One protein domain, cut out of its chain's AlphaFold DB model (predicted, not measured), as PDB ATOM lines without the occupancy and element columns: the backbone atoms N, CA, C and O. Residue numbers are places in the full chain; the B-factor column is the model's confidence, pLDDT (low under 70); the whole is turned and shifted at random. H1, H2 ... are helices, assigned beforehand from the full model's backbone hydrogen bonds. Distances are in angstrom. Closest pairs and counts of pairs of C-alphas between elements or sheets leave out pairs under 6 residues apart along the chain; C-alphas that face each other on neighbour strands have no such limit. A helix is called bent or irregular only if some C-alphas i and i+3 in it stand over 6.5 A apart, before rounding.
ATOM      1  N   LYS A 560     138.284  93.334  79.168       90.56
ATOM      2  CA  LYS A 560     136.831  93.109  79.043       90.56
ATOM      3  C   LYS A 560     136.147  94.069  78.067       90.56
ATOM      4  O   LYS A 560     135.040  93.788  77.596       90.56
ATOM      5  N   VAL A 561     136.741  95.234  77.787       93.38
ATOM      6  CA  VAL A 561     136.084  96.306  77.016       93.38
ATOM      7  C   VAL A 561     136.922  96.790  75.843       93.38
ATOM      8  O   VAL A 561     136.400  96.810  74.729       93.38
ATOM      9  N   LEU A 562     138.177  97.188  76.052       94.94
ATOM     10  CA  LEU A 562     138.966  97.840  75.002       94.94
ATOM     11  C   LEU A 562     139.381  96.857  73.899       94.94
ATOM     12  O   LEU A 562     138.976  97.033  72.744       94.94
ATOM     13  N   LYS A 563     140.111  95.791  74.253       95.50
ATOM     14  CA  LYS A 563     140.572  94.756  73.313       95.50
ATOM     15  C   LYS A 563     139.427  94.091  72.540       95.50
ATOM     16  O   LYS A 563     139.468  94.119  71.307       95.50
ATOM     17  N   PRO A 564     138.350  93.592  73.185       94.44
ATOM     18  CA  PRO A 564     137.309  92.849  72.475       94.44
ATOM     19  C   PRO A 564     136.581  93.724  71.455       94.44
ATOM     20  O   PRO A 564     136.244  93.285  70.356       94.44
ATOM     21  N   ARG A 565     136.350  94.998  71.801       94.69
ATOM     22  CA  ARG A 565     135.673  95.942  70.908       94.69
ATOM     23  C   ARG A 565     136.579  96.399  69.769       94.69
ATOM     24  O   ARG A 565     136.079  96.565  68.659       94.69
ATOM     25  N   ASN A 566     137.884  96.555  70.003       94.81
ATOM     26  CA  ASN A 566     138.846  96.846  68.935       94.81
ATOM     27  C   ASN A 566     138.914  95.701  67.916       94.81
ATOM     28  O   ASN A 566     138.815  95.948  66.717       94.81
ATOM     29  N   VAL A 567     138.984  94.450  68.387       94.31
ATOM     30  CA  VAL A 567     139.016  93.256  67.525       94.31
ATOM     31  C   VAL A 567     137.768  93.168  66.650       94.31
ATOM     32  O   VAL A 567     137.882  93.052  65.431       94.31
ATOM     33  N   VAL A 568     136.575  93.305  67.238       93.88
ATOM     34  CA  VAL A 568     135.315  93.305  66.473       93.88
ATOM     35  C   VAL A 568     135.312  94.410  65.414       93.88
ATOM     36  O   VAL A 568     134.983  94.147  64.259       93.88
ATOM     37  N   LEU A 569     135.715  95.638  65.766       93.38
ATOM     38  CA  LEU A 569     135.784  96.737  64.801       93.38
ATOM     39  C   LEU A 569     136.760  96.447  63.657       93.38
ATOM     40  O   LEU A 569     136.424  96.699  62.502       93.38
ATOM     41  N   ASN A 570     137.937  95.899  63.956       92.50
ATOM     42  CA  ASN A 570     138.932  95.561  62.942       92.50
ATOM     43  C   ASN A 570     138.419  94.469  61.990       92.50
ATOM     44  O   ASN A 570     138.587  94.596  60.776       92.50
ATOM     45  N   ILE A 571     137.704  93.458  62.498       93.25
ATOM     46  CA  ILE A 571     137.054  92.438  61.657       93.25
ATOM     47  C   ILE A 571     136.007  93.084  60.741       93.25
ATOM     48  O   ILE A 571     136.030  92.856  59.532       93.25
ATOM     49  N   LEU A 572     135.126  93.931  61.280       93.25
ATOM     50  CA  LEU A 572     134.097  94.610  60.484       93.25
ATOM     51  C   LEU A 572     134.695  95.481  59.367       93.25
ATOM     52  O   LEU A 572     134.148  95.513  58.263       93.25
ATOM     53  N   ILE A 573     135.805  96.172  59.644       92.06
ATOM     54  CA  ILE A 573     136.521  97.000  58.660       92.06
ATOM     55  C   ILE A 573     137.185  96.121  57.604       92.06
ATOM     56  O   ILE A 573     136.983  96.354  56.416       92.06
ATOM     57  N   SER A 574     137.935  95.095  58.018       91.88
ATOM     58  CA  SER A 574     138.660  94.205  57.096       91.88
ATOM     59  C   SER A 574     137.732  93.476  56.121       91.88
ATOM     60  O   SER A 574     138.096  93.244  54.973       91.88
ATOM     61  N   ARG A 575     136.497  93.181  56.547       93.56
ATOM     62  CA  ARG A 575     135.454  92.562  55.713       93.56
ATOM     63  C   ARG A 575     134.626  93.565  54.908       93.56
ATOM     64  O   ARG A 575     133.669  93.169  54.249       93.56
ATOM     65  N   GLY A 576     134.926  94.861  54.999       91.81
ATOM     66  CA  GLY A 576     134.184  95.916  54.305       91.81
ATOM     67  C   GLY A 576     132.725  96.063  54.756       91.81
ATOM     68  O   GLY A 576     131.919  96.661  54.043       91.81
ATOM     69  N   LEU A 577     132.362  95.528  55.930       91.31
ATOM     70  CA  LEU A 577     130.997  95.592  56.465       91.31
ATOM     71  C   LEU A 577     130.650  96.990  56.980       91.31
ATOM     72  O   LEU A 577     129.485  97.387  56.946       91.31
ATOM     73  N   ILE A 578     131.665  97.750  57.395       89.62
ATOM     74  CA  ILE A 578     131.555  99.174  57.707       89.62
ATOM     75  C   ILE A 578     132.496  99.985  56.817       89.62
ATOM     76  O   ILE A 578     133.687  99.709  56.731       89.62
ATOM     77  N   LYS A 579     131.950 101.012  56.154       78.38
ATOM     78  CA  LYS A 579     132.709 101.875  55.228       78.38
ATOM     79  C   LYS A 579     133.557 102.931  55.941       78.38
ATOM     80  O   LYS A 579     134.554 103.388  55.398       78.38
ATOM     81  N   LYS A 580     133.146 103.349  57.142       81.19
ATOM     82  CA  LYS A 580     133.833 104.360  57.955       81.19
ATOM     83  C   LYS A 580     134.037 103.812  59.360       81.19
ATOM     84  O   LYS A 580     133.069 103.364  59.976       81.19
ATOM     85  N   LYS A 581     135.274 103.869  59.867       76.62
ATOM     86  CA  LYS A 581     135.588 103.475  61.247       76.62
ATOM     87  C   LYS A 581     134.808 104.392  62.204       76.62
ATOM     88  O   LYS A 581     135.005 105.610  62.150       76.62
ATOM     89  N   PRO A 582     133.897 103.858  63.039       82.62
ATOM     90  CA  PRO A 582     133.238 104.654  64.064       82.62
ATOM     91  C   PRO A 582     134.277 105.143  65.075       82.62
ATOM     92  O   PRO A 582     135.336 104.535  65.244       82.62
ATOM     93  N   SER A 583     133.969 106.241  65.766       88.44
ATOM     94  CA  SER A 583     134.838 106.744  66.834       88.44
ATOM     95  C   SER A 583     135.051 105.648  67.876       88.44
ATOM     96  O   SER A 583     134.084 105.178  68.480       88.44
ATOM     97  N   PHE A 584     136.303 105.247  68.103       90.94
ATOM     98  CA  PHE A 584     136.615 104.178  69.054       90.94
ATOM     99  C   PHE A 584     136.087 104.507  70.455       90.94
ATOM    100  O   PHE A 584     135.456 103.662  71.080       90.94
ATOM    101  N   VAL A 585     136.215 105.772  70.879       91.38
ATOM    102  CA  VAL A 585     135.658 106.294  72.139       91.38
ATOM    103  C   VAL A 585     134.153 106.042  72.223       91.38
ATOM    104  O   VAL A 585     133.666 105.527  73.226       91.38
ATOM    105  N   SER A 586     133.409 106.345  71.153       90.12
ATOM    106  CA  SER A 586     131.961 106.107  71.129       90.12
ATOM    107  C   SER A 586     131.641 104.625  71.305       90.12
ATOM    108  O   SER A 586     130.751 104.271  72.073       90.12
ATOM    109  N   VAL A 587     132.430 103.756  70.671       91.38
ATOM    110  CA  VAL A 587     132.214 102.314  70.715       91.38
ATOM    111  C   VAL A 587     132.529 101.754  72.093       91.38
ATOM    112  O   VAL A 587     131.777 100.901  72.546       91.38
ATOM    113  N   VAL A 588     133.570 102.216  72.793       91.38
ATOM    114  CA  VAL A 588     133.934 101.698  74.128       91.38
ATOM    115  C   VAL A 588     133.036 102.216  75.253       91.38
ATOM    116  O   VAL A 588     132.811 101.498  76.224       91.38
ATOM    117  N   VAL A 589     132.454 103.410  75.112       88.69
ATOM    118  CA  VAL A 589     131.529 103.981  76.112       88.69
ATOM    119  C   VAL A 589     130.126 103.360  76.031       88.69
ATOM    120  O   VAL A 589     129.378 103.389  77.007       88.69
ATOM    121  N   MET A 590     129.754 102.742  74.905       89.31
ATOM    122  CA  MET A 590     128.460 102.062  74.775       89.31
ATOM    123  C   MET A 590     128.280 100.940  75.809       89.31
ATOM    124  O   MET A 590     129.220 100.230  76.174       89.31
ATOM    125  N   SER A 591     127.039 100.715  76.243       88.94
ATOM    126  CA  SER A 591     126.730  99.550  77.074       88.94
ATOM    127  C   SER A 591     126.965  98.252  76.297       88.94
ATOM    128  O   SER A 591     126.798  98.215  75.075       88.94
ATOM    129  N   LYS A 592     127.303  97.163  77.003       91.56
ATOM    130  CA  LYS A 592     127.511  95.831  76.401       91.56
ATOM    131  C   LYS A 592     126.346  95.432  75.487       91.56
ATOM    132  O   LYS A 592     126.568  95.020  74.355       91.56
ATOM    133  N   LYS A 593     125.103  95.646  75.941       91.75
ATOM    134  CA  LYS A 593     123.882  95.371  75.165       91.75
ATOM    135  C   LYS A 593     123.842  96.150  73.846       91.75
ATOM    136  O   LYS A 593     123.630  95.548  72.799       91.75
ATOM    137  N   LYS A 594     124.070  97.470  73.889       93.38
ATOM    138  CA  LYS A 594     124.059  98.314  72.682       93.38
ATOM    139  C   LYS A 594     125.194  97.945  71.726       93.38
ATOM    140  O   LYS A 594     124.979  97.911  70.521       93.38
ATOM    141  N   PHE A 595     126.381  97.648  72.256       93.44
ATOM    142  CA  PHE A 595     127.516  97.203  71.449       93.44
ATOM    143  C   PHE A 595     127.209  95.887  70.720       93.44
ATOM    144  O   PHE A 595     127.370  95.808  69.506       93.44
ATOM    145  N   LEU A 596     126.695  94.882  71.435       91.88
ATOM    146  CA  LEU A 596     126.311  93.601  70.841       91.88
ATOM    147  C   LEU A 596     125.277  93.785  69.729       91.88
ATOM    148  O   LEU A 596     125.454  93.254  68.640       91.88
ATOM    149  N   GLN A 597     124.235  94.579  69.966       91.56
ATOM    150  CA  GLN A 597     123.198  94.830  68.964       91.56
ATOM    151  C   GLN A 597     123.755  95.521  67.711       91.56
ATOM    152  O   GLN A 597     123.496  95.072  66.595       91.56
ATOM    153  N   ASN A 598     124.560  96.571  67.892       90.00
ATOM    154  CA  ASN A 598     124.962  97.461  66.800       90.00
ATOM    155  C   ASN A 598     126.247  97.032  66.076       90.00
ATOM    156  O   ASN A 598     126.506  97.511  64.973       90.00
ATOM    157  N   CYS A 599     127.073  96.180  66.685       89.19
ATOM    158  CA  CYS A 599     128.372  95.784  66.132       89.19
ATOM    159  C   CYS A 599     128.545  94.271  65.972       89.19
ATOM    160  O   CYS A 599     129.444  93.858  65.251       89.19
ATOM    161  N   VAL A 600     127.705  93.440  66.597       90.38
ATOM    162  CA  VAL A 600     127.819  91.974  66.500       90.38
ATOM    163  C   VAL A 600     126.580  91.387  65.822       90.38
ATOM    164  O   VAL A 600     126.670  90.871  64.713       90.38
ATOM    165  N   VAL A 601     125.403  91.543  66.432       92.00
ATOM    166  CA  VAL A 601     124.145  90.914  65.994       92.00
ATOM    167  C   VAL A 601     123.705  91.398  64.614       92.00
ATOM    168  O   VAL A 601     123.329  90.582  63.779       92.00
ATOM    169  N   ILE A 602     123.798  92.701  64.328       91.56
ATOM    170  CA  ILE A 602     123.416  93.245  63.013       91.56
ATOM    171  C   ILE A 602     124.239  92.651  61.853       91.56
ATOM    172  O   ILE A 602     123.793  92.652  60.707       91.56
ATOM    173  N   TYR A 603     125.423  92.107  62.148       91.44
ATOM    174  CA  TYR A 603     126.302  91.471  61.171       91.44
ATOM    175  C   TYR A 603     126.304  89.942  61.259       91.44
ATOM    176  O   TYR A 603     127.058  89.322  60.516       91.44
ATOM    177  N   ALA A 604     125.445  89.320  62.076       88.81
ATOM    178  CA  ALA A 604     125.442  87.869  62.302       88.81
ATOM    179  C   ALA A 604     125.356  87.051  61.000       88.81
ATOM    180  O   ALA A 604     126.062  86.062  60.847       88.81
ATOM    181  N   ASN A 605     124.576  87.509  60.015       89.69
ATOM    182  CA  ASN A 605     124.443  86.819  58.724       89.69
ATOM    183  C   ASN A 605     125.695  86.927  57.838       89.69
ATOM    184  O   ASN A 605     125.912  86.086  56.973       89.69
ATOM    185  N   LYS A 606     126.495  87.988  58.004       90.44
ATOM    186  CA  LYS A 606     127.677  88.276  57.168       90.44
ATOM    187  C   LYS A 606     128.995  87.919  57.858       90.44
ATOM    188  O   LYS A 606     130.030  87.835  57.207       90.44
ATOM    189  N   ALA A 607     128.966  87.773  59.176       90.31
ATOM    190  CA  ALA A 607     130.113  87.519  60.029       90.31
ATOM    191  C   ALA A 607     129.663  86.735  61.283       90.31
ATOM    192  O   ALA A 607     129.658  87.289  62.385       90.31
ATOM    193  N   PRO A 608     129.232  85.468  61.119       88.44
ATOM    194  CA  PRO A 608     128.647  84.670  62.205       88.44
ATOM    195  C   PRO A 608     129.640  84.379  63.341       88.44
ATOM    196  O   PRO A 608     129.254  84.226  64.497       88.44
ATOM    197  N   ASP A 609     130.931  84.375  63.029       91.25
ATOM    198  CA  ASP A 609     132.039  84.179  63.959       91.25
ATOM    199  C   ASP A 609     132.254  85.359  64.925       91.25
ATOM    200  O   ASP A 609     132.855  85.167  65.980       91.25
ATOM    201  N   LEU A 610     131.727  86.562  64.647       91.69
ATOM    202  CA  LEU A 610     131.904  87.731  65.527       91.69
ATOM    203  C   LEU A 610     131.409  87.485  66.953       91.69
ATOM    204  O   LEU A 610     131.994  87.997  67.907       91.69
ATOM    205  N   GLN A 611     130.330  86.720  67.108       89.00
ATOM    206  CA  GLN A 611     129.786  86.417  68.426       89.00
ATOM    207  C   GLN A 611     130.693  85.466  69.208       89.00
ATOM    208  O   GLN A 611     130.884  85.659  70.411       89.00
ATOM    209  N   GLN A 612     131.294  84.491  68.527       89.06
ATOM    210  CA  GLN A 612     132.279  83.594  69.119       89.06
ATOM    211  C   GLN A 612     133.548  84.366  69.502       89.06
ATOM    212  O   GLN A 612     133.985  84.279  70.647       89.06
ATOM    213  N   VAL A 613     134.068  85.198  68.592       89.62
ATOM    214  CA  VAL A 613     135.245  86.046  68.834       89.62
ATOM    215  C   VAL A 613     135.010  86.998  70.001       89.62
ATOM    216  O   VAL A 613     135.866  87.139  70.860       89.62
ATOM    217  N   TYR A 614     133.850  87.647  70.094       87.88
ATOM    218  CA  TYR A 614     133.572  88.539  71.221       87.88
ATOM    219  C   TYR A 614     133.409  87.787  72.554       87.88
ATOM    220  O   TYR A 614     133.700  88.338  73.616       87.88
ATOM    221  N   SER A 615     132.942  86.536  72.515       86.62
ATOM    222  CA  SER A 615     132.741  85.722  73.719       86.62
ATOM    223  C   SER A 615     134.046  85.142  74.265       86.62
ATOM    224  O   SER A 615     134.133  84.935  75.470       86.62
ATOM    225  N   SER A 616     135.085  84.958  73.438       87.94
ATOM    226  CA  SER A 616     136.386  84.451  73.908       87.94
ATOM    227  C   SER A 616     137.104  85.396  74.877       87.94
ATOM    228  O   SER A 616     137.997  84.967  75.592       87.94
ATOM    229  N   PHE A 617     136.707  86.670  74.927       80.69
ATOM    230  CA  PHE A 617     137.232  87.657  75.876       80.69
ATOM    231  C   PHE A 617     136.423  87.754  77.184       80.69
ATOM    232  O   PHE A 617     136.657  88.654  77.987       80.69
ATOM    233  N   GLN A 618     135.407  86.903  77.374       66.25
ATOM    234  CA  GLN A 618     134.556  86.899  78.575       66.25
ATOM    235  C   GLN A 618     134.869  85.752  79.546       66.25
ATOM    236  O   GLN A 618     134.170  85.649  80.553       66.25
ATOM    237  N   CYS A 619     135.865  84.914  79.235       39.91
ATOM    238  CA  CYS A 619     136.346  83.856  80.123       39.91
ATOM    239  C   CYS A 619     137.158  84.408  81.293       39.91
ATOM    240  O   CYS A 619     137.943  85.357  81.071       39.91
TER     241      CYS A 619
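What this domain is: This is residues 560 to 619 of the 619 residues of an uncharacterized protein of Kingdonia uniflora (UniProt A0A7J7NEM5). Three helices, H1, H3 and H4, run lengthwise with their centres in a triangle, a small bundle in which H3 meets the other two thinly. The short H2 packs on residues 561 to 566 of H1, apart from H4. The printed part has 60 residues, with four named helices in the order H1, H2, H3, H4 and no named strand; the class is all helix. The whole is compact, with a radius of gyration of the C-alphas of 10.4 A and spans of 26 by 23 by 17 A.

How they stand to each other: H1, residues 560 to 574, is the hub, touching three helices. H2, residues 584 to 589, touches it with Leu 562 and Val 588 closest, C-alphas 6.4 A apart, at a steep tilt of 40 degrees, opposite ways; they form a helical hairpin. H3, residues 592 to 603, only just touches H1, with 3 pairs of C-alphas within 8 A, the closest Val 568 and Cys 599 at 7.4 A, at a shallow tilt of 19 degrees, the same way. H4, residues 610 to 615, touches H1 at a shallow tilt of 14 degrees, opposite ways; the closest C-alphas, of Pro 564 and Tyr 614, are 5.8 A apart. H3 and H4, a helical hairpin, only just touch, with 3 pairs within 8 A; the closest C-alphas, of Val 600 and Leu 610, are 6.0 A apart. Every O i to N i+4 pair is within hydrogen-bond range in H2 and H4, against 10 of 11 in H1 and 5 of 8 in H3.

Where its parts are: H1 begins at C-alpha 560 (136.831, 93.109, 79.043) and is 22.1 A long; it is irregular, with C-alphas 560 and 563 7.0 A apart. H3 is 15.9 A long and only just irregular, with C-alphas 598 and 601 6.6 A apart. H2 measures 8.7 A; H4 measures 8.5 A and ends at C-alpha 615 (132.741, 85.722, 73.719).

The domain as a whole: The C-alphas farthest apart, of Lys 579 and Cys 619, are 30.9 A apart. The printed part has no cut, and no link is long. Residues 618 to 619 are under pLDDT 70.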